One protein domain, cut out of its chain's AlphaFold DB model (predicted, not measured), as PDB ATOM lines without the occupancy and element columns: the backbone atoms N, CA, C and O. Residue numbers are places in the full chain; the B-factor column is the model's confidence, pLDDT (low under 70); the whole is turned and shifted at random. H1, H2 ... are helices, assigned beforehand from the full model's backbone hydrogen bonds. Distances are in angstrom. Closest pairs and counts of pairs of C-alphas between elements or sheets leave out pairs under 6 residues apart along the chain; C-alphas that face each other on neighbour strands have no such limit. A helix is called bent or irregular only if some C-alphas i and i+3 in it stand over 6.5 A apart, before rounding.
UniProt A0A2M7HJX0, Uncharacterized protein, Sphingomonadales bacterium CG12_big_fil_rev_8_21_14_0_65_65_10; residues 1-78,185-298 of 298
ATOM      1  N   MET A   1     164.228 176.011 142.079       74.06
ATOM      2  CA  MET A   1     165.526 176.666 142.397       74.06
ATOM      3  C   MET A   1     166.480 176.814 141.205       74.06
ATOM      4  O   MET A   1     167.070 177.880 141.086       74.06
ATOM      5  N   LYS A   2     166.654 175.811 140.321       90.31
ATOM      6  CA  LYS A   2     167.590 175.902 139.172       90.31
ATOM      7  C   LYS A   2     167.318 177.107 138.255       90.31
ATOM      8  O   LYS A   2     168.240 177.850 137.959       90.31
ATOM      9  N   PHE A   3     166.053 177.356 137.917       89.19
ATOM     10  CA  PHE A   3     165.637 178.471 137.059       89.19
ATOM     11  C   PHE A   3     166.085 179.852 137.566       89.19
ATOM     12  O   PHE A   3     166.711 180.600 136.824       89.19
ATOM     13  N   ILE A   4     165.824 180.165 138.841       93.50
ATOM     14  CA  ILE A   4     166.213 181.448 139.452       93.50
ATOM     15  C   ILE A   4     167.737 181.600 139.433       93.50
ATOM     16  O   ILE A   4     168.245 182.650 139.055       93.50
ATOM     17  N   LYS A   5     168.475 180.533 139.775       95.44
ATOM     18  CA  LYS A   5     169.944 180.536 139.721       95.44
ATOM     19  C   LYS A   5     170.454 180.811 138.304       95.44
ATOM     20  O   LYS A   5     171.352 181.630 138.144       95.44
ATOM     21  N   THR A   6     169.862 180.182 137.288       95.44
ATOM     22  CA  THR A   6     170.198 180.438 135.882       95.44
ATOM     23  C   THR A   6     169.889 181.878 135.491       95.44
ATOM     24  O   THR A   6     170.761 182.536 134.943       95.44
ATOM     25  N   PHE A   7     168.701 182.398 135.811       97.12
ATOM     26  CA  PHE A   7     168.336 183.781 135.497       97.12
ATOM     27  C   PHE A   7     169.311 184.785 136.122       97.12
ATOM     28  O   PHE A   7     169.858 185.618 135.410       97.12
ATOM     29  N   VAL A   8     169.592 184.664 137.425       97.75
ATOM     30  CA  VAL A   8     170.529 185.554 138.132       97.75
ATOM     31  C   VAL A   8     171.942 185.437 137.559       97.75
ATOM     32  O   VAL A   8     172.621 186.448 137.388       97.75
ATOM     33  N   HIS A   9     172.382 184.223 137.218       97.44
ATOM     34  CA  HIS A   9     173.675 184.004 136.576       97.44
ATOM     35  C   HIS A   9     173.758 184.715 135.218       97.44
ATOM     36  O   HIS A   9     174.685 185.490 134.994       97.44
ATOM     37  N   VAL A  10     172.770 184.505 134.344       97.69
ATOM     38  CA  VAL A  10     172.693 185.131 133.014       97.69
ATOM     39  C   VAL A  10     172.596 186.649 133.137       97.69
ATOM     40  O   VAL A  10     173.291 187.355 132.414       97.69
ATOM     41  N   LEU A  11     171.787 187.158 134.070       98.12
ATOM     42  CA  LEU A  11     171.640 188.584 134.350       98.12
ATOM     43  C   LEU A  11     172.979 189.213 134.737       98.12
ATOM     44  O   LEU A  11     173.414 190.168 134.100       98.12
ATOM     45  N   LYS A  12     173.657 188.640 135.738       98.06
ATOM     46  CA  LYS A  12     174.963 189.122 136.197       98.06
ATOM     47  C   LYS A  12     175.970 189.124 135.050       98.06
ATOM     48  O   LYS A  12     176.554 190.160 134.759       98.06
ATOM     49  N   LYS A  13     176.124 187.991 134.357       97.88
ATOM     50  CA  LYS A  13     177.061 187.851 133.236       97.88
ATOM     51  C   LYS A  13     176.761 188.829 132.093       97.88
ATOM     52  O   LYS A  13     177.686 189.450 131.578       97.88
ATOM     53  N   SER A  14     175.485 189.022 131.745       97.12
ATOM     54  CA  SER A  14     175.060 189.951 130.684       97.12
ATOM     55  C   SER A  14     175.403 191.409 131.001       97.12
ATOM     56  O   SER A  14     175.600 192.183 130.069       97.12
ATOM     57  N   LEU A  15     175.489 191.769 132.288       96.62
ATOM     58  CA  LEU A  15     175.830 193.115 132.759       96.62
ATOM     59  C   LEU A  15     177.331 193.332 132.958       96.62
ATOM     60  O   LEU A  15     177.817 194.433 132.729       96.62
ATOM     61  N   THR A  16     178.064 192.316 133.421       96.25
ATOM     62  CA  THR A  16     179.441 192.509 133.906       96.25
ATOM     63  C   THR A  16     180.514 191.907 133.011       96.25
ATOM     64  O   THR A  16     181.677 192.277 133.136       96.25
ATOM     65  N   GLU A  17     180.176 190.966 132.127       96.62
ATOM     66  CA  GLU A  17     181.170 190.174 131.398       96.62
ATOM     67  C   GLU A  17     180.926 190.199 129.882       96.62
ATOM     68  O   GLU A  17     180.245 189.328 129.350       96.62
ATOM     69  N   PRO A  18     181.539 191.130 129.132       95.81
ATOM     70  CA  PRO A  18     181.398 191.196 127.673       95.81
ATOM     71  C   PRO A  18     181.745 189.885 126.953       95.81
ATOM     72  O   PRO A  18     181.110 189.536 125.963       95.81
ATOM     73  N   LYS A  19     182.713 189.119 127.471       96.12
ATOM     74  CA  LYS A  19     183.106 187.815 126.910       96.12
ATOM     75  C   LYS A  19     181.991 186.763 126.988       96.12
ATOM     76  O   LYS A  19     181.955 185.875 126.145       96.12
ATOM     77  N   TYR A  20     181.053 186.886 127.932       97.25
ATOM     78  CA  TYR A  20     179.897 185.988 128.055       97.25
ATOM     79  C   TYR A  20     179.017 185.979 126.798       97.25
ATOM     80  O   TYR A  20     178.374 184.982 126.477       97.25
ATOM     81  N   TYR A  21     179.022 187.066 126.028       97.38
ATOM     82  CA  TYR A  21     178.276 187.150 124.776       97.38
ATOM     83  C   TYR A  21     178.784 186.149 123.720       97.38
ATOM     84  O   TYR A  21     178.035 185.803 122.807       97.38
ATOM     85  N   GLN A  22     179.998 185.601 123.877       96.56
ATOM     86  CA  GLN A  22     180.474 184.466 123.082       96.56
ATOM     87  C   GLN A  22     179.644 183.198 123.335       96.56
ATOM     88  O   GLN A  22     179.363 182.451 122.399       96.56
ATOM     89  N   ASP A  23     179.213 182.964 124.575       96.56
ATOM     90  CA  ASP A  23     178.374 181.816 124.927       96.56
ATOM     91  C   ASP A  23     176.948 182.010 124.409       96.56
ATOM     92  O   ASP A  23     176.334 181.066 123.915       96.56
ATOM     93  N   ILE A  24     176.451 183.252 124.414       97.00
ATOM     94  CA  ILE A  24     175.155 183.607 123.817       97.00
ATOM     95  C   ILE A  24     175.122 183.309 122.313       97.00
ATOM     96  O   ILE A  24     174.069 182.965 121.779       97.00
ATOM     97  N   LEU A  25     176.257 183.351 121.607       95.50
ATOM     98  CA  LEU A  25     176.291 182.944 120.199       95.50
ATOM     99  C   LEU A  25     175.945 181.456 119.984       95.50
ATOM    100  O   LEU A  25     175.540 181.085 118.878       95.50
ATOM    101  N   LYS A  26     176.046 180.626 121.026       95.12
ATOM    102  CA  LYS A  26     175.774 179.183 120.990       95.12
ATOM    103  C   LYS A  26     174.383 178.814 121.524       95.12
ATOM    104  O   LYS A  26     173.978 177.662 121.410       95.12
ATOM    105  N   THR A  27     173.638 179.753 122.112       95.56
ATOM    106  CA  THR A  27     172.316 179.475 122.707       95.56
ATOM    107  C   THR A  27     171.186 179.548 121.678       95.56
ATOM    108  O   THR A  27     171.331 180.132 120.611       95.56
ATOM    109  N   SER A  28     170.014 178.982 121.960       96.69
ATOM    110  CA  SER A  28     168.854 179.133 121.068       96.69
ATOM    111  C   SER A  28     168.213 180.524 121.192       96.69
ATOM    112  O   SER A  28     168.296 181.168 122.235       96.69
ATOM    113  N   PHE A  29     167.501 180.987 120.160       96.62
ATOM    114  CA  PHE A  29     166.728 182.238 120.236       96.62
ATOM    115  C   PHE A  29     165.732 182.247 121.399       96.62
ATOM    116  O   PHE A  29     165.632 183.226 122.134       96.62
ATOM    117  N   TRP A  30     165.042 181.123 121.606       97.50
ATOM    118  CA  TRP A  30     164.067 180.967 122.681       97.50
ATOM    119  C   TRP A  30     164.677 181.121 124.070       97.50
ATOM    120  O   TRP A  30     163.984 181.567 124.981       97.50
ATOM    121  N   PHE A  31     165.954 180.773 124.250       97.19
ATOM    122  CA  PHE A  31     166.651 181.024 125.507       97.19
ATOM    123  C   PHE A  31     166.745 182.529 125.792       97.19
ATOM    124  O   PHE A  31     166.344 182.975 126.866       97.19
ATOM    125  N   SER A  32     167.189 183.316 124.812       98.19
ATOM    126  CA  SER A  32     167.326 184.770 124.943       98.19
ATOM    127  C   SER A  32     165.981 185.493 125.047       98.19
ATOM    128  O   SER A  32     165.845 186.411 125.854       98.19
ATOM    129  N   LEU A  33     164.958 185.042 124.313       98.38
ATOM    130  CA  LEU A  33     163.606 185.594 124.425       98.38
ATOM    131  C   LEU A  33     162.996 185.321 125.806       98.38
ATOM    132  O   LEU A  33     162.441 186.227 126.423       98.38
ATOM    133  N   LYS A  34     163.129 184.089 126.322       97.88
ATOM    134  CA  LYS A  34     162.681 183.753 127.683       97.88
ATOM    135  C   LYS A  34     163.409 184.606 128.712       97.88
ATOM    136  O   LYS A  34     162.761 185.136 129.604       97.88
ATOM    137  N   TYR A  35     164.726 184.764 128.576       98.25
ATOM    138  CA  TYR A  35     165.512 185.628 129.452       98.25
ATOM    139  C   TYR A  35     164.966 187.064 129.488       98.25
ATOM    140  O   TYR A  35     164.691 187.571 130.575       98.25
ATOM    141  N   LEU A  36     164.744 187.679 128.321       98.56
ATOM    142  CA  LEU A  36     164.211 189.040 128.221       98.56
ATOM    143  C   LEU A  36     162.807 189.156 128.835       98.56
ATOM    144  O   LEU A  36     162.539 190.090 129.588       98.56
ATOM    145  N   LEU A  37     161.931 188.182 128.571       98.56
ATOM    146  CA  LEU A  37     160.591 188.144 129.157       98.56
ATOM    147  C   LEU A  37     160.642 188.046 130.688       98.56
ATOM    148  O   LEU A  37     159.909 188.756 131.370       98.56
ATOM    149  N   ILE A  38     161.515 187.196 131.237       98.38
ATOM    150  CA  ILE A  38     161.675 187.034 132.690       98.38
ATOM    151  C   ILE A  38     162.240 188.309 133.318       98.38
ATOM    152  O   ILE A  38     161.776 188.706 134.382       98.38
ATOM    153  N   LEU A  39     163.207 188.964 132.664       98.50
ATOM    154  CA  LEU A  39     163.738 190.251 133.113       98.50
ATOM    155  C   LEU A  39     162.613 191.283 133.246       98.50
ATOM    156  O   LEU A  39     162.431 191.855 134.318       98.50
ATOM    157  N   ASN A  40     161.823 191.459 132.187       98.50
ATOM    158  CA  ASN A  40     160.694 192.385 132.190       98.50
ATOM    159  C   ASN A  40     159.622 191.988 133.219       98.50
ATOM    160  O   ASN A  40     159.060 192.859 133.873       98.50
ATOM    161  N   LEU A  41     159.365 190.691 133.419       98.38
ATOM    162  CA  LEU A  41     158.421 190.202 134.431       98.38
ATOM    163  C   LEU A  41     158.860 190.553 135.853       98.38
ATOM    164  O   LEU A  41     158.043 191.017 136.644       98.38
ATOM    165  N   VAL A  42     160.141 190.362 136.173       97.88
ATOM    166  CA  VAL A  42     160.688 190.716 137.490       97.88
ATOM    167  C   VAL A  42     160.584 192.222 137.730       97.88
ATOM    168  O   VAL A  42     160.173 192.635 138.811       97.88
ATOM    169  N   LEU A  43     160.909 193.041 136.728       97.56
ATOM    170  CA  LEU A  43     160.832 194.496 136.853       97.56
ATOM    171  C   LEU A  43     159.392 194.983 137.003       97.56
ATOM    172  O   LEU A  43     159.107 195.729 137.935       97.56
ATOM    173  N   MET A  44     158.467 194.488 136.180       97.81
ATOM    174  CA  MET A  44     157.053 194.842 136.297       97.81
ATOM    175  C   MET A  44     156.445 194.396 137.630       97.81
ATOM    176  O   MET A  44     155.586 195.087 138.176       97.81
ATOM    177  N   LEU A  45     156.894 193.264 138.185       97.19
ATOM    178  CA  LEU A  45     156.503 192.854 139.531       97.19
ATOM    179  C   LEU A  45     156.966 193.888 140.566       97.19
ATOM    180  O   LEU A  45     156.144 194.360 141.347       97.19
ATOM    181  N   ILE A  46     158.238 194.293 140.531       96.19
ATOM    182  CA  ILE A  46     158.788 195.309 141.441       96.19
ATOM    183  C   ILE A  46     158.036 196.641 141.299       96.19
ATOM    184  O   ILE A  46     157.591 197.199 142.301       96.19
ATOM    185  N   GLU A  47     157.831 197.129 140.076       95.62
ATOM    186  CA  GLU A  47     157.099 198.374 139.815       95.62
ATOM    187  C   GLU A  47     155.651 198.309 140.308       95.62
ATOM    188  O   GLU A  47     155.180 199.240 140.961       95.62
ATOM    189  N   SER A  48     154.951 197.195 140.070       96.12
ATOM    190  CA  SER A  48     153.573 197.012 140.544       96.12
ATOM    191  C   SER A  48     153.479 197.021 142.074       96.12
ATOM    192  O   SER A  48     152.538 197.595 142.631       96.12
ATOM    193  N   MET A  49     154.474 196.454 142.765       95.38
ATOM    194  CA  MET A  49     154.561 196.489 144.224       95.38
ATOM    195  C   MET A  49     154.826 197.911 144.724       95.38
ATOM    196  O   MET A  49     154.112 198.379 145.609       95.38
ATOM    197  N   ILE A  50     155.792 198.626 144.135       95.25
ATOM    198  CA  ILE A  50     156.101 200.020 144.492       95.25
ATOM    199  C   ILE A  50     154.872 200.910 144.289       95.25
ATOM    200  O   ILE A  50     154.509 201.685 145.180       95.25
ATOM    201  N   LEU A  51     154.197 200.775 143.146       94.38
ATOM    202  CA  LEU A  51     152.992 201.530 142.821       94.38
ATOM    203  C   LEU A  51     151.879 201.254 143.836       94.38
ATOM    204  O   LEU A  51     151.269 202.188 144.358       94.38
ATOM    205  N   THR A  52     151.659 199.980 144.167       94.38
ATOM    206  CA  THR A  52     150.663 199.572 145.162       94.38
ATOM    207  C   THR A  52     150.973 200.177 146.525       94.38
ATOM    208  O   THR A  52     150.101 200.814 147.107       94.38
ATOM    209  N   ILE A  53     152.202 200.028 147.028       94.69
ATOM    210  CA  ILE A  53     152.612 200.559 148.339       94.69
ATOM    211  C   ILE A  53     152.430 202.081 148.382       94.69
ATOM    212  O   ILE A  53     151.956 202.620 149.380       94.69
ATOM    213  N   THR A  54     152.743 202.766 147.282       94.12
ATOM    214  CA  THR A  54     152.625 204.225 147.177       94.12
ATOM    215  C   THR A  54     151.165 204.688 147.184       94.12
ATOM    216  O   THR A  54     150.825 205.695 147.808       94.12
ATOM    217  N   ILE A  55     150.277 203.968 146.497       92.81
ATOM    218  CA  ILE A  55     148.885 204.392 146.296       92.81
ATOM    219  C   ILE A  55     147.952 203.883 147.410       92.81
ATOM    220  O   ILE A  55     146.965 204.555 147.727       92.81
ATOM    221  N   LEU A  56     148.253 202.745 148.042       93.19
ATOM    222  CA  LEU A  56     147.381 202.077 149.016       93.19
ATOM    223  C   LEU A  56     146.907 202.990 150.168       93.19
ATOM    224  O   LEU A  56     145.699 203.012 150.424       93.19
ATOM    225  N   PRO A  57     147.763 203.808 150.823       92.25
ATOM    226  CA  PRO A  57     147.306 204.711 151.883       92.25
ATOM    227  C   PRO A  57     146.287 205.739 151.376       92.25
ATOM    228  O   PRO A  57     145.296 206.047 152.044       92.25
ATOM    229  N   THR A  58     146.512 206.242 150.160       92.00
ATOM    230  CA  THR A  58     145.626 207.209 149.506       92.00
ATOM    231  C   THR A  58     144.291 206.566 149.151       92.00
ATOM    232  O   THR A  58     143.249 207.182 149.375       92.00
ATOM    233  N   ILE A  59     144.303 205.331 148.639       90.31
ATOM    234  CA  ILE A  59     143.083 204.588 148.311       90.31
ATOM    235  C   ILE A  59     142.257 204.327 149.562       90.31
ATOM    236  O   ILE A  59     141.077 204.662 149.555       90.31
ATOM    237  N   ASN A  60     142.842 203.805 150.640       87.81
ATOM    238  CA  ASN A  60     142.082 203.480 151.849       87.81
ATOM    239  C   ASN A  60     141.403 204.727 152.431       87.81
ATOM    240  O   ASN A  60     140.195 204.725 152.672       87.81
ATOM    241  N   LYS A  61     142.148 205.834 152.562       90.06
ATOM    242  CA  LYS A  61     141.601 207.097 153.073       90.06
ATOM    243  C   LYS A  61     140.521 207.672 152.154       90.06
ATOM    244  O   LYS A  61     139.453 208.045 152.627       90.06
ATOM    245  N   LYS A  62     140.781 207.763 150.844       89.25
ATOM    246  CA  LYS A  62     139.815 208.343 149.896       89.25
ATOM    247  C   LYS A  62     138.575 207.476 149.739       89.25
ATOM    248  O   LYS A  62     137.487 208.023 149.625       89.25
ATOM    249  N   THR A  63     138.717 206.157 149.753       89.88
ATOM    250  CA  THR A  63     137.586 205.240 149.583       89.88
ATOM    251  C   THR A  63     136.626 205.319 150.759       89.88
ATOM    252  O   THR A  63     135.422 205.388 150.544       89.88
ATOM    253  N   GLU A  64     137.139 205.394 151.989       89.69
ATOM    254  CA  GLU A  64     136.305 205.606 153.177       89.69
ATOM    255  C   GLU A  64     135.586 206.960 153.142       89.69
ATOM    256  O   GLU A  64     134.385 207.026 153.399       89.69
ATOM    257  N   LEU A  65     136.286 208.029 152.749       89.00
ATOM    258  CA  LEU A  65     135.671 209.348 152.575       89.00
ATOM    259  C   LEU A  65     134.563 209.324 151.516       89.00
ATOM    260  O   LEU A  65     133.462 209.797 151.775       89.00
ATOM    261  N   ILE A  66     134.828 208.725 150.352       89.06
ATOM    262  CA  ILE A  66     133.852 208.583 149.265       89.06
ATOM    263  C   ILE A  66     132.651 207.762 149.734       89.06
ATOM    264  O   ILE A  66     131.516 208.181 149.532       89.06
ATOM    265  N   LYS A  67     132.877 206.622 150.396       91.94
ATOM    266  CA  LYS A  67     131.811 205.773 150.941       91.94
ATOM    267  C   LYS A  67     130.906 206.566 151.882       91.94
ATOM    268  O   LYS A  67     129.691 206.562 151.705       91.94
ATOM    269  N   ASN A  68     131.492 207.260 152.854       91.56
ATOM    270  CA  ASN A  68     130.736 208.023 153.844       91.56
ATOM    271  C   ASN A  68     129.954 209.170 153.197       91.56
ATOM    272  O   ASN A  68     128.799 209.393 153.556       91.56
ATOM    273  N   GLU A  69     130.541 209.840 152.205       90.25
ATOM    274  CA  GLU A  69     129.863 210.912 151.481       90.25
ATOM    275  C   GLU A  69     128.695 210.381 150.640       90.25
ATOM    276  O   GLU A  69     127.611 210.960 150.663       90.25
ATOM    277  N   ILE A  70     128.858 209.231 149.975       90.81
ATOM    278  CA  ILE A  70     127.764 208.564 149.256       90.81
ATOM    279  C   ILE A  70     126.636 208.191 150.222       90.81
ATOM    280  O   ILE A  70     125.474 208.462 149.924       90.81
ATOM    281  N   ILE A  71     126.947 207.592 151.376       93.19
ATOM    282  CA  ILE A  71     125.940 207.204 152.379       93.19
ATOM    283  C   ILE A  71     125.180 208.437 152.880       93.19
ATOM    284  O   ILE A  71     123.951 208.441 152.896       93.19
ATOM    285  N   LYS A  72     125.902 209.501 153.244       91.69
ATOM    286  CA  LYS A  72     125.313 210.750 153.733       91.69
ATOM    287  C   LYS A  72     124.414 211.397 152.679       91.69
ATOM    288  O   LYS A  72     123.247 211.661 152.950       91.69
ATOM    289  N   GLN A  73     124.929 211.604 151.468       90.06
ATOM    290  CA  GLN A  73     124.186 212.271 150.398       90.06
ATOM    291  C   GLN A  73     122.993 211.444 149.932       90.06
ATOM    292  O   GLN A  73     121.934 212.010 149.699       90.06
ATOM    293  N   SER A  74     123.127 210.119 149.829       90.75
ATOM    294  CA  SER A  74     122.010 209.256 149.431       90.75
ATOM    295  C   SER A  74     120.910 209.209 150.486       90.75
ATOM    296  O   SER A  74     119.740 209.216 150.125       90.75
ATOM    297  N   LYS A  75     121.221 209.234 151.784       91.44
ATOM    298  CA  LYS A  75     120.176 209.259 152.816       91.44
ATOM    299  C   LYS A  75     119.249 210.472 152.677       91.44
ATOM    300  O   LYS A  75     118.033 210.315 152.771       91.44
ATOM    301  N   ASP A  76     119.824 211.640 152.409       89.38
ATOM    302  CA  ASP A  76     119.106 212.919 152.404       89.38
ATOM    303  C   ASP A  76     118.731 213.399 150.987       89.38
ATOM    304  O   ASP A  76     118.200 214.494 150.817       89.38
ATOM    305  N   PHE A  77     118.991 212.588 149.954       91.75
ATOM    306  CA  PHE A  77     118.758 212.970 148.560       91.75
ATOM    307  C   PHE A  77     117.271 213.128 148.216       91.75
ATOM    308  O   PHE A  77     116.918 213.982 147.405       91.75
ATOM    309  N   TYR A  78     116.401 212.299 148.801       94.38
ATOM    310  CA  TYR A  78     114.966 212.301 148.521       94.38
ATOM    311  C   TYR A  78     114.186 212.978 149.665       94.38
ATOM    312  O   TYR A  78     114.190 212.454 150.783       94.38
ATOM    313  N   LYS A 185     118.276 198.831 150.985       96.94
ATOM    314  CA  LYS A 185     118.685 197.697 150.143       96.94
ATOM    315  C   LYS A 185     120.015 197.950 149.425       96.94
ATOM    316  O   LYS A 185     120.742 196.997 149.166       96.94
ATOM    317  N   THR A 186     120.348 199.204 149.105       95.19
ATOM    318  CA  THR A 186     121.612 199.566 148.432       95.19
ATOM    319  C   THR A 186     122.814 199.690 149.375       95.19
ATOM    320  O   THR A 186     123.945 199.441 148.959       95.19
ATOM    321  N   LEU A 187     122.576 200.018 150.647       95.31
ATOM    322  CA  LEU A 187     123.596 200.213 151.687       95.31
ATOM    323  C   LEU A 187     124.640 199.081 151.781       95.31
ATOM    324  O   LEU A 187     125.832 199.394 151.807       95.31
ATOM    325  N   PRO A 188     124.262 197.786 151.772       96.12
ATOM    326  CA  PRO A 188     125.228 196.690 151.800       96.12
ATOM    327  C   PRO A 188     126.232 196.738 150.644       96.12
ATOM    328  O   PRO A 188     127.407 196.466 150.853       96.12
ATOM    329  N   TYR A 189     125.806 197.138 149.443       95.31
ATOM    330  CA  TYR A 189     126.689 197.223 148.278       95.31
ATOM    331  C   TYR A 189     127.646 198.415 148.367       95.31
ATOM    332  O   TYR A 189     128.814 198.289 148.007       95.31
ATOM    333  N   ILE A 190     127.188 199.554 148.899       93.94
ATOM    334  CA  ILE A 190     128.052 200.719 149.158       93.94
ATOM    335  C   ILE A 190     129.116 200.360 150.207       93.94
ATOM    336  O   ILE A 190     130.284 200.718 150.064       93.94
ATOM    337  N   ASN A 191     128.738 199.575 151.218       93.81
ATOM    338  CA  ASN A 191     129.657 199.091 152.247       93.81
ATOM    339  C   ASN A 191     130.686 198.071 151.738       93.81
ATOM    340  O   ASN A 191     131.684 197.862 152.421       93.81
ATOM    341  N   LEU A 192     130.459 197.465 150.565       95.25
ATOM    342  CA  LEU A 192     131.417 196.582 149.889       95.25
ATOM    343  C   LEU A 192     132.432 197.343 149.022       95.25
ATOM    344  O   LEU A 192     133.372 196.734 148.511       95.25
ATOM    345  N   LEU A 193     132.266 198.658 148.830       92.69
ATOM    346  CA  LEU A 193     133.123 199.455 147.949       92.69
ATOM    347  C   LEU A 193     134.623 199.363 148.319       92.69
ATOM    348  O   LEU A 193     135.420 199.109 147.409       92.69
ATOM    349  N   PRO A 194     135.041 199.484 149.601       92.00
ATOM    350  CA  PRO A 194     136.443 199.291 149.981       92.00
ATOM    351  C   PRO A 194     137.000 197.914 149.610       92.00
ATOM    352  O   PRO A 194     138.109 197.813 149.090       92.00
ATOM    353  N   GLN A 195     136.220 196.856 149.825       93.75
ATOM    354  CA  GLN A 195     136.605 195.472 149.559       93.75
ATOM    355  C   GLN A 195     136.718 195.216 148.057       93.75
ATOM    356  O   GLN A 195     137.653 194.550 147.626       93.75
ATOM    357  N   ILE A 196     135.803 195.769 147.257       94.81
ATOM    358  CA  ILE A 196     135.846 195.673 145.792       94.81
ATOM    359  C   ILE A 196     137.097 196.371 145.252       94.81
ATOM    360  O   ILE A 196     137.799 195.805 144.416       94.81
ATOM    361  N   ILE A 197     137.416 197.572 145.747       93.44
ATOM    362  CA  ILE A 197     138.626 198.298 145.337       93.44
ATOM    363  C   ILE A 197     139.884 197.529 145.755       93.44
ATOM    364  O   ILE A 197     140.800 197.371 144.949       93.44
ATOM    365  N   PHE A 198     139.918 196.997 146.977       93.06
ATOM    366  CA  PHE A 198     141.032 196.186 147.462       93.06
ATOM    367  C   PHE A 198     141.217 194.898 146.644       93.06
ATOM    368  O   PHE A 198     142.334 194.575 146.244       93.06
ATOM    369  N   LEU A 199     140.129 194.196 146.318       95.62
ATOM    370  CA  LEU A 199     140.158 193.033 145.430       95.62
ATOM    371  C   LEU A 199     140.678 193.412 144.037       95.62
ATOM    372  O   LEU A 199     141.508 192.701 143.474       95.62
ATOM    373  N   GLY A 200     140.243 194.558 143.508       95.38
ATOM    374  CA  GLY A 200     140.754 195.116 142.259       95.38
ATOM    375  C   GLY A 200     142.266 195.352 142.295       95.38
ATOM    376  O   GLY A 200     142.952 195.007 141.336       95.38
ATOM    377  N   LEU A 201     142.806 195.860 143.409       93.88
ATOM    378  CA  LEU A 201     144.253 196.016 143.598       93.88
ATOM    379  C   LEU A 201     144.988 194.672 143.628       93.88
ATOM    380  O   LEU A 201     146.040 194.551 143.008       93.88
ATOM    381  N   ILE A 202     144.439 193.650 144.290       95.38
ATOM    382  CA  ILE A 202     145.032 192.302 144.289       95.38
ATOM    383  C   ILE A 202     145.092 191.751 142.862       95.38
ATOM    384  O   ILE A 202     146.144 191.288 142.418       95.38
ATOM    385  N   ILE A 203     143.980 191.833 142.129       97.00
ATOM    386  CA  ILE A 203     143.909 191.386 140.733       97.00
ATOM    387  C   ILE A 203     144.920 192.160 139.882       97.00
ATOM    388  O   ILE A 203     145.635 191.557 139.083       97.00
ATOM    389  N   PHE A 204     145.026 193.475 140.083       94.56
ATOM    390  CA  PHE A 204     146.000 194.318 139.399       94.56
ATOM    391  C   PHE A 204     147.441 193.857 139.661       94.56
ATOM    392  O   PHE A 204     148.181 193.653 138.706       94.56
ATOM    393  N   ILE A 205     147.833 193.610 140.913       95.69
ATOM    394  CA  ILE A 205     149.189 193.144 141.269       95.69
ATOM    395  C   ILE A 205     149.502 191.781 140.647       95.69
ATOM    396  O   ILE A 205     150.636 191.528 140.252       95.69
ATOM    397  N   ILE A 206     148.508 190.897 140.550       96.44
ATOM    398  CA  ILE A 206     148.697 189.560 139.981       96.44
ATOM    399  C   ILE A 206     148.814 189.625 138.457       96.44
ATOM    400  O   ILE A 206     149.685 188.971 137.891       96.44
ATOM    401  N   LEU A 207     147.945 190.385 137.785       97.25
ATOM    402  CA  LEU A 207     147.844 190.383 136.323       97.25
ATOM    403  C   LEU A 207     148.797 191.373 135.648       97.25
ATOM    404  O   LEU A 207     149.351 191.057 134.592       97.25
ATOM    405  N   MET A 208     149.003 192.554 136.234       96.56
ATOM    406  CA  MET A 208     149.783 193.629 135.616       96.56
ATOM    407  C   MET A 208     151.218 193.213 135.267       96.56
ATOM    408  O   MET A 208     151.656 193.544 134.165       96.56
ATOM    409  N   PRO A 209     151.947 192.441 136.099       98.00
ATOM    410  CA  PRO A 209     153.286 191.993 135.740       98.00
ATOM    411  C   PRO A 209     153.335 191.189 134.443       98.00
ATOM    412  O   PRO A 209     154.245 191.386 133.643       98.00
ATOM    413  N   TRP A 210     152.340 190.338 134.186       98.06
ATOM    414  CA  TRP A 210     152.289 189.526 132.969       98.06
ATOM    415  C   TRP A 210     151.995 190.366 131.733       98.06
ATOM    416  O   TRP A 210     152.730 190.287 130.747       98.06
ATOM    417  N   PHE A 211     150.950 191.196 131.787       98.00
ATOM    418  CA  PHE A 211     150.582 192.058 130.664       98.00
ATOM    419  C   PHE A 211     151.667 193.095 130.370       98.00
ATOM    420  O   PHE A 211     152.072 193.250 129.218       98.00
ATOM    421  N   GLY A 212     152.188 193.748 131.409       97.75
ATOM    422  CA  GLY A 212     153.278 194.709 131.294       97.75
ATOM    423  C   GLY A 212     154.544 194.072 130.733       97.75
ATOM    424  O   GLY A 212     155.134 194.609 129.800       97.75
ATOM    425  N   ALA A 213     154.933 192.887 131.214       98.44
ATOM    426  CA  ALA A 213     156.142 192.228 130.733       98.44
ATOM    427  C   ALA A 213     156.031 191.803 129.271       98.44
ATOM    428  O   ALA A 213     156.999 191.955 128.525       98.44
ATOM    429  N   LEU A 214     154.869 191.303 128.842       98.38
ATOM    430  CA  LEU A 214     154.619 190.988 127.435       98.38
ATOM    431  C   LEU A 214     154.695 192.249 126.570       98.38
ATOM    432  O   LEU A 214     155.413 192.250 125.570       98.38
ATOM    433  N   PHE A 215     154.024 193.324 126.984       98.31
ATOM    434  CA  PHE A 215     154.029 194.598 126.268       98.31
ATOM    435  C   PHE A 215     155.446 195.179 126.137       98.31
ATOM    436  O   PHE A 215     155.890 195.479 125.028       98.31
ATOM    437  N   LEU A 216     156.200 195.248 127.240       97.94
ATOM    438  CA  LEU A 216     157.592 195.707 127.242       97.94
ATOM    439  C   LEU A 216     158.498 194.806 126.405       97.94
ATOM    440  O   LEU A 216     159.367 195.297 125.689       97.94
ATOM    441  N   THR A 217     158.300 193.489 126.452       98.62
ATOM    442  CA  THR A 217     159.091 192.551 125.643       98.62
ATOM    443  C   THR A 217     158.853 192.790 124.160       98.62
ATOM    444  O   THR A 217     159.817 192.886 123.409       98.62
ATOM    445  N   ILE A 218     157.598 192.956 123.735       98.44
ATOM    446  CA  ILE A 218     157.263 193.285 122.345       98.44
ATOM    447  C   ILE A 218     157.911 194.615 121.938       98.44
ATOM    448  O   ILE A 218     158.579 194.670 120.905       98.44
ATOM    449  N   GLY A 219     157.794 195.657 122.767       97.88
ATOM    450  CA  GLY A 219     158.441 196.952 122.525       97.88
ATOM    451  C   GLY A 219     159.962 196.840 122.379       97.88
ATOM    452  O   GLY A 219     160.536 197.354 121.417       97.88
ATOM    453  N   ASN A 220     160.616 196.088 123.268       97.69
ATOM    454  CA  ASN A 220     162.054 195.828 123.211       97.69
ATOM    455  C   ASN A 220     162.450 195.054 121.950       97.69
ATOM    456  O   ASN A 220     163.478 195.355 121.353       97.69
ATOM    457  N   LEU A 221     161.647 194.082 121.508       98.25
ATOM    458  CA  LEU A 221     161.902 193.351 120.265       98.25
ATOM    459  C   LEU A 221     161.797 194.267 119.039       98.25
ATOM    460  O   LEU A 221     162.654 194.187 118.160       98.25
ATOM    461  N   PHE A 222     160.812 195.171 118.996       98.00
ATOM    462  CA  PHE A 222     160.712 196.185 117.941       98.00
ATOM    463  C   PHE A 222     161.910 197.141 117.949       98.00
ATOM    464  O   PHE A 222     162.498 197.398 116.900       98.00
ATOM    465  N   TYR A 223     162.321 197.623 119.123       96.94
ATOM    466  CA  TYR A 223     163.530 198.435 119.272       96.94
ATOM    467  C   TYR A 223     164.785 197.690 118.784       96.94
ATOM    468  O   TYR A 223     165.601 198.222 118.025       96.94
ATOM    469  N   LEU A 224     164.932 196.423 119.181       98.19
ATOM    470  CA  LEU A 224     166.049 195.580 118.771       98.19
ATOM    471  C   LEU A 224     166.037 195.297 117.273       98.19
ATOM    472  O   LEU A 224     167.110 195.162 116.697       98.19
ATOM    473  N   LEU A 225     164.873 195.249 116.624       98.06
ATOM    474  CA  LEU A 225     164.773 195.020 115.183       98.06
ATOM    475  C   LEU A 225     165.484 196.139 114.415       98.06
ATOM    476  O   LEU A 225     166.363 195.882 113.588       98.06
ATOM    477  N   TRP A 226     165.185 197.387 114.768       96.69
ATOM    478  CA  TRP A 226     165.818 198.553 114.158       96.69
ATOM    479  C   TRP A 226     167.311 198.640 114.474       96.69
ATOM    480  O   TRP A 226     168.136 198.782 113.572       96.69
ATOM    481  N   THR A 227     167.686 198.502 115.745       96.75
ATOM    482  CA  THR A 227     169.092 198.647 116.153       96.75
ATOM    483  C   THR A 227     169.983 197.510 115.653       96.75
ATOM    484  O   THR A 227     171.120 197.744 115.242       96.75
ATOM    485  N   THR A 228     169.462 196.283 115.596       97.81
ATOM    486  CA  THR A 228     170.171 195.137 115.016       97.81
ATOM    487  C   THR A 228     170.409 195.336 113.525       97.81
ATOM    488  O   THR A 228     171.495 195.014 113.045       97.81
ATOM    489  N   CYS A 229     169.439 195.896 112.796       98.00
ATOM    490  CA  CYS A 229     169.598 196.203 111.375       98.00
ATOM    491  C   CYS A 229     170.783 197.154 111.140       98.00
ATOM    492  O   CYS A 229     171.651 196.864 110.315       98.00
ATOM    493  N   LEU A 230     170.894 198.219 111.945       97.06
ATOM    494  CA  LEU A 230     172.016 199.164 111.876       97.06
ATOM    495  C   LEU A 230     173.369 198.479 112.115       97.06
ATOM    496  O   LEU A 230     174.308 198.662 111.335       97.06
ATOM    497  N   PHE A 231     173.475 197.645 113.155       97.75
ATOM    498  CA  PHE A 231     174.707 196.896 113.407       97.75
ATOM    499  C   PHE A 231     175.024 195.911 112.290       97.75
ATOM    500  O   PHE A 231     176.177 195.798 111.881       97.75
ATOM    501  N   TRP A 232     174.020 195.213 111.772       97.69
ATOM    502  CA  TRP A 232     174.207 194.249 110.699       97.69
ATOM    503  C   TRP A 232     174.766 194.908 109.434       97.69
ATOM    504  O   TRP A 232     175.753 194.415 108.888       97.69
ATOM    505  N   VAL A 233     174.225 196.064 109.031       97.31
ATOM    506  CA  VAL A 233     174.766 196.870 107.923       97.31
ATOM    507  C   VAL A 233     176.221 197.265 108.197       97.31
ATOM    508  O   VAL A 233     177.086 197.065 107.344       97.31
ATOM    509  N   PHE A 234     176.532 197.739 109.408       96.56
ATOM    510  CA  PHE A 234     177.906 198.075 109.798       96.56
ATOM    511  C   PHE A 234     178.870 196.877 109.686       96.56
ATOM    512  O   PHE A 234     179.964 197.003 109.129       96.56
ATOM    513  N   PHE A 235     178.473 195.692 110.159       95.88
ATOM    514  CA  PHE A 235     179.281 194.471 110.055       95.88
ATOM    515  C   PHE A 235     179.449 193.991 108.610       95.88
ATOM    516  O   PHE A 235     180.533 193.515 108.255       95.88
ATOM    517  N   LYS A 236     178.423 194.164 107.765       95.12
ATOM    518  CA  LYS A 236     178.497 193.877 106.327       95.12
ATOM    519  C   LYS A 236     179.503 194.777 105.618       95.12
ATOM    520  O   LYS A 236     180.334 194.263 104.874       95.12
ATOM    521  N   ILE A 237     179.516 196.077 105.921       96.19
ATOM    522  CA  ILE A 237     180.520 197.020 105.395       96.19
ATOM    523  C   ILE A 237     181.937 196.605 105.824       96.19
ATOM    524  O   ILE A 237     182.877 196.655 105.033       96.19
ATOM    525  N   LYS A 238     182.099 196.123 107.062       94.31
ATOM    526  CA  LYS A 238     183.377 195.612 107.588       94.31
ATOM    527  C   LYS A 238     183.725 194.188 107.132       94.31
ATOM    528  O   LYS A 238     184.698 193.633 107.635       94.31
ATOM    529  N   LYS A 239     182.956 193.597 106.208       93.19
ATOM    530  CA  LYS A 239     183.156 192.240 105.664       93.19
ATOM    531  C   LYS A 239     183.267 191.149 106.743       93.19
ATOM    532  O   LYS A 239     183.948 190.148 106.549       93.19
ATOM    533  N   LYS A 240     182.601 191.326 107.890       91.25
ATOM    534  CA  LYS A 240     182.545 190.310 108.951       91.25
ATOM    535  C   LYS A 240     181.368 189.357 108.711       91.25
ATOM    536  O   LYS A 240     180.266 189.791 108.374       91.25
ATOM    537  N   SER A 241     181.585 188.061 108.925       89.69
ATOM    538  CA  SER A 241     180.605 186.987 108.711       89.69
ATOM    539  C   SER A 241     179.608 186.850 109.873       89.69
ATOM    540  O   SER A 241     179.517 185.797 110.496       89.69
ATOM    541  N   VAL A 242     178.871 187.919 110.192       93.88
ATOM    542  CA  VAL A 242     177.856 187.904 111.262       93.88
ATOM    543  C   VAL A 242     176.456 187.905 110.667       93.88
ATOM    544  O   VAL A 242     176.136 188.723 109.797       93.88
ATOM    545  N   THR A 243     175.599 187.003 111.137       95.88
ATOM    546  CA  THR A 243     174.197 186.971 110.717       95.88
ATOM    547  C   THR A 243     173.360 187.961 111.525       95.88
ATOM    548  O   THR A 243     173.647 188.256 112.687       95.88
ATOM    549  N   TYR A 244     172.283 188.466 110.920       96.62
ATOM    550  CA  TYR A 244     171.322 189.331 111.610       96.62
ATOM    551  C   TYR A 244     170.761 188.649 112.868       96.62
ATOM    552  O   TYR A 244     170.695 189.246 113.937       96.62
ATOM    553  N   TYR A 245     170.439 187.359 112.755       96.31
ATOM    554  CA  TYR A 245     169.923 186.545 113.852       96.31
ATOM    555  C   TYR A 245     170.889 186.467 115.045       96.31
ATOM    556  O   TYR A 245     170.463 186.605 116.192       96.31
ATOM    557  N   GLN A 246     172.194 186.301 114.791       96.31
ATOM    558  CA  GLN A 246     173.206 186.327 115.848       96.31
ATOM    559  C   GLN A 246     173.205 187.677 116.573       96.31
ATOM    560  O   GLN A 246     173.157 187.695 117.800       96.31
ATOM    561  N   LEU A 247     173.205 188.790 115.834       97.94
ATOM    562  CA  LEU A 247     173.195 190.136 116.414       97.94
ATOM    563  C   LEU A 247     171.916 190.412 117.215       97.94
ATOM    564  O   LEU A 247     172.004 190.948 118.316       97.94
ATOM    565  N   PHE A 248     170.755 189.987 116.714       98.31
ATOM    566  CA  PHE A 248     169.474 190.155 117.404       98.31
ATOM    567  C   PHE A 248     169.465 189.420 118.750       98.31
ATOM    568  O   PHE A 248     169.058 189.962 119.779       98.31
ATOM    569  N   ARG A 249     169.990 188.188 118.763       97.69
ATOM    570  CA  ARG A 249     170.134 187.379 119.977       97.69
ATOM    571  C   ARG A 249     171.083 188.025 120.987       97.69
ATOM    572  O   ARG A 249     170.757 188.064 122.169       97.69
ATOM    573  N   LEU A 250     172.209 188.580 120.534       98.25
ATOM    574  CA  LEU A 250     173.098 189.365 121.398       98.25
ATOM    575  C   LEU A 250     172.386 190.610 121.946       98.25
ATOM    576  O   LEU A 250     172.505 190.900 123.133       98.25
ATOM    577  N   GLY A 251     171.599 191.296 121.117       98.25
ATOM    578  CA  GLY A 251     170.822 192.472 121.500       98.25
ATOM    579  C   GLY A 251     169.830 192.211 122.637       98.25
ATOM    580  O   GLY A 251     169.746 193.023 123.555       98.25
ATOM    581  N   MET A 252     169.158 191.053 122.650       98.69
ATOM    582  CA  MET A 252     168.245 190.669 123.744       98.69
ATOM    583  C   MET A 252     168.938 190.570 125.111       98.69
ATOM    584  O   MET A 252     168.308 190.829 126.131       98.69
ATOM    585  N   HIS A 253     170.231 190.236 125.143       98.50
ATOM    586  CA  HIS A 253     171.037 190.287 126.367       98.50
ATOM    587  C   HIS A 253     171.645 191.678 126.592       98.50
ATOM    588  O   HIS A 253     171.683 192.160 127.723       98.50
ATOM    589  N   GLY A 254     172.058 192.356 125.520       98.00
ATOM    590  CA  GLY A 254     172.666 193.687 125.553       98.00
ATOM    591  C   GLY A 254     171.745 194.774 126.090       98.00
ATOM    592  O   GLY A 254     172.195 195.675 126.792       98.00
ATOM    593  N   ILE A 255     170.446 194.677 125.812       98.19
ATOM    594  CA  ILE A 255     169.461 195.675 126.240       98.19
ATOM    595  C   ILE A 255     169.214 195.656 127.757       98.19
ATOM    596  O   ILE A 255     168.666 196.608 128.300       98.19
ATOM    597  N   THR A 256     169.673 194.621 128.469       98.12
ATOM    598  CA  THR A 256     169.509 194.469 129.924       98.12
ATOM    599  C   THR A 256     169.948 195.704 130.701       98.12
ATOM    600  O   THR A 256     169.198 196.197 131.539       98.12
ATOM    601  N   ILE A 257     171.143 196.234 130.414       95.75
ATOM    602  CA  ILE A 257     171.662 197.414 131.121       95.75
ATOM    603  C   ILE A 257     170.768 198.639 130.899       95.75
ATOM    604  O   ILE A 257     170.540 199.416 131.816       95.75
ATOM    605  N   ILE A 258     170.200 198.764 129.703       95.88
ATOM    606  CA  ILE A 258     169.358 199.889 129.290       95.88
ATOM    607  C   ILE A 258     167.999 199.817 129.961       95.88
ATOM    608  O   ILE A 258     167.519 200.824 130.468       95.88
ATOM    609  N   ILE A 259     167.416 198.621 130.024       97.81
ATOM    610  CA  ILE A 259     166.170 198.386 130.748       97.81
ATOM    611  C   ILE A 259     166.364 198.718 132.231       97.81
ATOM    612  O   ILE A 259     165.552 199.446 132.796       97.81
ATOM    613  N   LEU A 260     167.447 198.248 132.861       97.56
ATOM    614  CA  LEU A 260     167.708 198.519 134.279       97.56
ATOM    615  C   LEU A 260     167.947 200.008 134.559       97.56
ATOM    616  O   LEU A 260     167.363 200.550 135.496       97.56
ATOM    617  N   VAL A 261     168.763 200.677 133.742       96.19
ATOM    618  CA  VAL A 261     169.035 202.117 133.880       96.19
ATOM    619  C   VAL A 261     167.775 202.941 133.622       96.19
ATOM    620  O   VAL A 261     167.481 203.845 134.396       96.19
ATOM    621  N   GLY A 262     166.999 202.609 132.587       96.00
ATOM    622  CA  GLY A 262     165.737 203.280 132.276       96.00
ATOM    623  C   GLY A 262     164.693 203.103 133.379       96.00
ATOM    624  O   GLY A 262     164.051 204.073 133.773       96.00
ATOM    625  N   THR A 263     164.586 201.898 133.943       95.69
ATOM    626  CA  THR A 263     163.703 201.617 135.087       95.69
ATOM    627  C   THR A 263     164.115 202.448 136.302       95.69
ATOM    628  O   THR A 263     163.288 203.129 136.904       95.69
ATOM    629  N   LEU A 264     165.409 202.460 136.638       95.69
ATOM    630  CA  LEU A 264     165.923 203.248 137.758       95.69
ATOM    631  C   LEU A 264     165.698 204.753 137.551       95.69
ATOM    632  O   LEU A 264     165.273 205.442 138.475       95.69
ATOM    633  N   ALA A 265     165.933 205.260 136.341       95.62
ATOM    634  CA  ALA A 265     165.689 206.657 136.001       95.62
ATOM    635  C   ALA A 265     164.204 207.029 136.114       95.62
ATOM    636  O   ALA A 265     163.886 208.057 136.703       95.62
ATOM    637  N   SER A 266     163.297 206.163 135.647       92.75
ATOM    638  CA  SER A 266     161.845 206.338 135.788       92.75
ATOM    639  C   SER A 266     161.420 206.430 137.257       92.75
ATOM    640  O   SER A 266     160.699 207.355 137.639       92.75
ATOM    641  N   LEU A 267     161.946 205.546 138.115       91.81
ATOM    642  CA  LEU A 267     161.698 205.591 139.563       91.81
ATOM    643  C   LEU A 267     162.179 206.906 140.198       91.81
ATOM    644  O   LEU A 267     161.548 207.413 141.124       91.81
ATOM    645  N   LEU A 268     163.262 207.482 139.674       95.00
ATOM    646  CA  LEU A 268     163.812 208.773 140.096       95.00
ATOM    647  C   LEU A 268     163.193 209.977 139.362       95.00
ATOM    648  O   LEU A 268     163.569 211.113 139.646       95.00
ATOM    649  N   LYS A 269     162.240 209.751 138.444       95.12
ATOM    650  CA  LYS A 269     161.627 210.769 137.568       95.12
ATOM    651  C   LYS A 269     162.644 211.541 136.714       95.12
ATOM    652  O   LYS A 269     162.464 212.727 136.448       95.12
ATOM    653  N   ILE A 270     163.712 210.868 136.293       96.88
ATOM    654  CA  ILE A 270     164.744 211.408 135.406       96.88
ATOM    655  C   ILE A 270     164.398 211.019 133.968       96.88
ATOM    656  O   ILE A 270     164.290 209.833 133.655       96.88
ATOM    657  N   ASP A 271     164.263 212.010 133.086       94.69
ATOM    658  CA  ASP A 271     164.133 211.769 131.648       94.69
ATOM    659  C   ASP A 271     165.522 211.620 131.015       94.69
ATOM    660  O   ASP A 271     166.340 212.540 131.037       94.69
ATOM    661  N   LEU A 272     165.798 210.435 130.469       91.94
ATOM    662  CA  LEU A 272     167.059 210.133 129.792       91.94
ATOM    663  C   LEU A 272     166.995 210.356 128.273       91.94
ATOM    664  O   LEU A 272     168.047 210.350 127.634       91.94
ATOM    665  N   GLY A 273     165.805 210.538 127.686       92.88
ATOM    666  CA  GLY A 273     165.607 210.757 126.252       92.88
ATOM    667  C   GLY A 273     166.458 209.847 125.354       92.88
ATOM    668  O   GLY A 273     166.486 208.621 125.499       92.88
ATOM    669  N   ILE A 274     167.211 210.457 124.431       91.12
ATOM    670  CA  ILE A 274     168.112 209.749 123.502       91.12
ATOM    671  C   ILE A 274     169.317 209.083 124.196       91.12
ATOM    672  O   ILE A 274     169.980 208.226 123.606       91.12
ATOM    673  N   GLY A 275     169.588 209.425 125.459       92.38
ATOM    674  CA  GLY A 275     170.678 208.871 126.256       92.38
ATOM    675  C   GLY A 275     170.638 207.344 126.318       92.38
ATOM    676  O   GLY A 275     171.655 206.702 126.063       92.38
ATOM    677  N   LEU A 276     169.457 206.744 126.513       92.69
ATOM    678  CA  LEU A 276     169.296 205.282 126.563       92.69
ATOM    679  C   LEU A 276     169.723 204.591 125.260       92.69
ATOM    680  O   LEU A 276     170.399 203.560 125.294       92.69
ATOM    681  N   PHE A 277     169.385 205.180 124.110       93.12
ATOM    682  CA  PHE A 277     169.815 204.667 122.810       93.12
ATOM    683  C   PHE A 277     171.340 204.717 122.677       93.12
ATOM    684  O   PHE A 277     171.971 203.725 122.309       93.12
ATOM    685  N   THR A 278     171.958 205.848 123.032       93.25
ATOM    686  CA  THR A 278     173.422 205.987 122.952       93.25
ATOM    687  C   THR A 278     174.145 205.020 123.890       93.25
ATOM    688  O   THR A 278     175.103 204.370 123.471       93.25
ATOM    689  N   SER A 279     173.643 204.827 125.115       94.06
ATOM    690  CA  SER A 279     174.179 203.852 126.066       94.06
ATOM    691  C   SER A 279     174.106 202.426 125.524       94.06
ATOM    692  O   SER A 279     175.067 201.671 125.677       94.06
ATOM    693  N   PHE A 280     173.014 202.060 124.837       96.50
ATOM    694  CA  PHE A 280     172.887 200.746 124.203       96.50
ATOM    695  C   PHE A 280     173.960 200.545 123.137       96.50
ATOM    696  O   PHE A 280     174.634 199.516 123.110       96.50
ATOM    697  N   VAL A 281     174.132 201.544 122.268       96.31
ATOM    698  CA  VAL A 281     175.096 201.470 121.173       96.31
ATOM    699  C   VAL A 281     176.521 201.351 121.707       96.31
ATOM    700  O   VAL A 281     177.262 200.472 121.267       96.31
ATOM    701  N   VAL A 282     176.888 202.174 122.692       96.00
ATOM    702  CA  VAL A 282     178.206 202.125 123.343       96.00
ATOM    703  C   VAL A 282     178.452 200.759 123.983       96.00
ATOM    704  O   VAL A 282     179.507 200.159 123.763       96.00
ATOM    705  N   TRP A 283     177.466 200.230 124.712       96.75
ATOM    706  CA  TRP A 283     177.556 198.909 125.327       96.75
ATOM    707  C   TRP A 283     177.765 197.803 124.285       96.75
ATOM    708  O   TRP A 283     178.680 196.991 124.412       96.75
ATOM    709  N   MET A 284     176.982 197.803 123.206       97.69
ATOM    710  CA  MET A 284     177.103 196.793 122.155       97.69
ATOM    711  C   MET A 284     178.433 196.886 121.404       97.69
ATOM    712  O   MET A 284     179.036 195.855 121.110       97.69
ATOM    713  N   VAL A 285     178.954 198.090 121.150       96.25
ATOM    714  CA  VAL A 285     180.303 198.265 120.581       96.25
ATOM    715  C   VAL A 285     181.364 197.656 121.501       96.25
ATOM    716  O   VAL A 285     182.281 196.987 121.019       96.25
ATOM    717  N   PHE A 286     181.236 197.846 122.816       96.62
ATOM    718  CA  PHE A 286     182.136 197.238 123.792       96.62
ATOM    719  C   PHE A 286     182.037 195.705 123.796       96.62
ATOM    720  O   PHE A 286     183.067 195.028 123.761       96.62
ATOM    721  N   VAL A 287     180.825 195.148 123.736       96.94
ATOM    722  CA  VAL A 287     180.592 193.701 123.584       96.94
ATOM    723  C   VAL A 287     181.256 193.167 122.315       96.94
ATOM    724  O   VAL A 287     182.032 192.218 122.376       96.94
ATOM    725  N   PHE A 288     181.028 193.808 121.169       96.25
ATOM    726  CA  PHE A 288     181.558 193.370 119.876       96.25
ATOM    727  C   PHE A 288     183.083 193.387 119.780       96.25
ATOM    728  O   PHE A 288     183.644 192.621 118.998       96.25
ATOM    729  N   LYS A 289     183.762 194.240 120.555       95.69
ATOM    730  CA  LYS A 289     185.230 194.228 120.656       95.69
ATOM    731  C   LYS A 289     185.768 193.019 121.428       95.69
ATOM    732  O   LYS A 289     186.925 192.667 121.243       95.69
ATOM    733  N   ASN A 290     184.951 192.406 122.283       95.50
ATOM    734  CA  ASN A 290     185.358 191.340 123.200       95.50
ATOM    735  C   ASN A 290     184.908 189.935 122.763       95.50
ATOM    736  O   ASN A 290     185.148 188.978 123.499       95.50
ATOM    737  N   ILE A 291     184.267 189.800 121.597       94.19
ATOM    738  CA  ILE A 291     183.783 188.517 121.071       94.19
ATOM    739  C   ILE A 291     184.323 188.240 119.666       94.19
ATOM    740  O   ILE A 291     184.512 189.149 118.856       94.19
ATOM    741  N   ASN A 292     184.533 186.958 119.369       91.44
ATOM    742  CA  ASN A 292     185.013 186.475 118.082       91.44
ATOM    743  C   ASN A 292     183.859 185.856 117.295       91.44
ATOM    744  O   ASN A 292     183.256 184.867 117.705       91.44
ATOM    745  N   PHE A 293     183.589 186.423 116.121       85.38
ATOM    746  CA  PHE A 293     182.525 185.968 115.223       85.38
ATOM    747  C   PHE A 293     182.956 184.852 114.257       85.38
ATOM    748  O   PHE A 293     182.192 184.521 113.353       85.38
ATOM    749  N   GLN A 294     184.167 184.297 114.399       77.06
ATOM    750  CA  GLN A 294     184.616 183.195 113.544       77.06
ATOM    751  C   GLN A 294     183.669 181.999 113.707       77.06
ATOM    752  O   GLN A 294     183.388 181.543 114.814       77.06
ATOM    753  N   SER A 295     183.104 181.602 112.573       51.56
ATOM    754  CA  SER A 295     181.925 180.764 112.426       51.56
ATOM    755  C   SER A 295     182.158 179.334 112.893       51.56
ATOM    756  O   SER A 295     183.086 178.675 112.433       51.56
ATOM    757  N   SER A 296     181.221 178.820 113.689       43.78
ATOM    758  CA  SER A 296     180.759 177.442 113.549       43.78
ATOM    759  C   SER A 296     180.250 177.273 112.113       43.78
ATOM    760  O   SER A 296     179.137 177.688 111.789       43.78
ATOM    761  N   SER A 297     181.129 176.806 111.233       37.41
ATOM    762  CA  SER A 297     180.766 176.222 109.952       37.41
ATOM    763  C   SER A 297     180.151 174.858 110.237       37.41
ATOM    764  O   SER A 297     180.898 173.907 110.431       37.41
ATOM    765  N   GLU A 298     178.828 174.812 110.339       38.00
ATOM    766  CA  GLU A 298     177.974 173.625 110.194       38.00
ATOM    767  C   GLU A 298     176.543 174.098 109.916       38.00
ATOM    768  O   GLU A 298     176.042 174.958 110.683       38.00
TER     769      GLU A 298
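This is residues 1 to 78 and 185 to 298 of the 298 residues of an uncharacterized protein of Sphingomonadales bacterium CG12_big_fil_rev_8_21_14_0_65_65_10 (UniProt A0A2M7HJX0). Two long bent helices, H3 and H5, run opposite ways along the long axis; at one end their arms H3b and H5a, with short H4, make a slender arm. At the other end H3a and H5b spread apart as a V with H6 between them, and H1, H2 and the hairpin of H7 and H8 gather round H6 as a broader head. The printed part has 192 residues with eight named helices, H1 to H8 in chain order, and no named strand; the class is all helix. It is loose, with a radius of gyration of the C-alphas of 23.6 A, and spans 83 by 37 by 24 A.

H1, residues 2 to 16, begins at C-alpha 2 (167.590, 175.902, 139.172) and is 21.1 A long. H2 is residues 18 to 24. H3, residues 29 to 76, was assigned by its hydrogen bonds as one helix but is bent, with C-alphas 54 and 57 7.1 A apart: H3a, residues 29 to 54, measures 37.5 A and H3b, residues 57 to 76, 29.4 A. H4, residues 185 to 191, is only just irregular, with C-alphas 185 and 188 6.8 A apart. H5, residues 193 to 237, likewise assigned as one helix by its hydrogen bonds, is bent, with C-alphas 206 and 209 6.7 A apart, into H5a, residues 193 to 206, 20.1 A, and H5b, residues 209 to 237, 41.1 A, with a kink of 25 degrees near residue 226. H6 is residues 244 to 254, H7 residues 256 to 267, and H8, residues 275 to 289, ends at C-alpha 289 (185.230, 194.228, 120.656).

H6 is the hub, touching five other helices. It touches H5b at a steep tilt of 51 degrees, closest at the C-alphas of Thr 228 and Phe 248, 5.6 A, and H3a at a shallow tilt of 31 degrees, closest at Ser 32 and Met 252, 6.1 A between C-alphas. H3a and H5b touch at a steep tilt of 45 degrees, closest at the C-alphas of Met 44 and Pro 209, 4.8 A. H7 and H8 form a hairpin, closest at the C-alphas of Ile 258 and Leu 276, 6.0 A. H8 touches H2, closest at the C-alphas of Pro 18 and Val 287, 4.9 A. H1 touches H7, closest at the C-alphas of Leu 15 and Ile 257, 6.2 A. H3b touches H4, closest at the C-alphas of Lys 67 and Ile 190, 6.5 A, and H5a, closest at the C-alphas of Thr 63 and Pro 194, 6.1 A. Each O i to N i+4 pair is within hydrogen-bond range in H1, H3a, H3b, H5a, H5b, H7 and H8, against 2 of 3 in H4, 6 of 7 in H6 and 1 of 3 in H2, where 4 of 4 O i to N i+3 pairs are.

The C-alphas farthest apart, those of Tyr 78 and Ser 297, are 84.4 A apart. Residues 79 to 184 are not printed, and C-alphas 78 and 185 are 15.2 A apart across the cut. Of the links that are printed whole, none is long. Mean pLDDT of the printed part is 94.1; residues 295 to 298 are under 70.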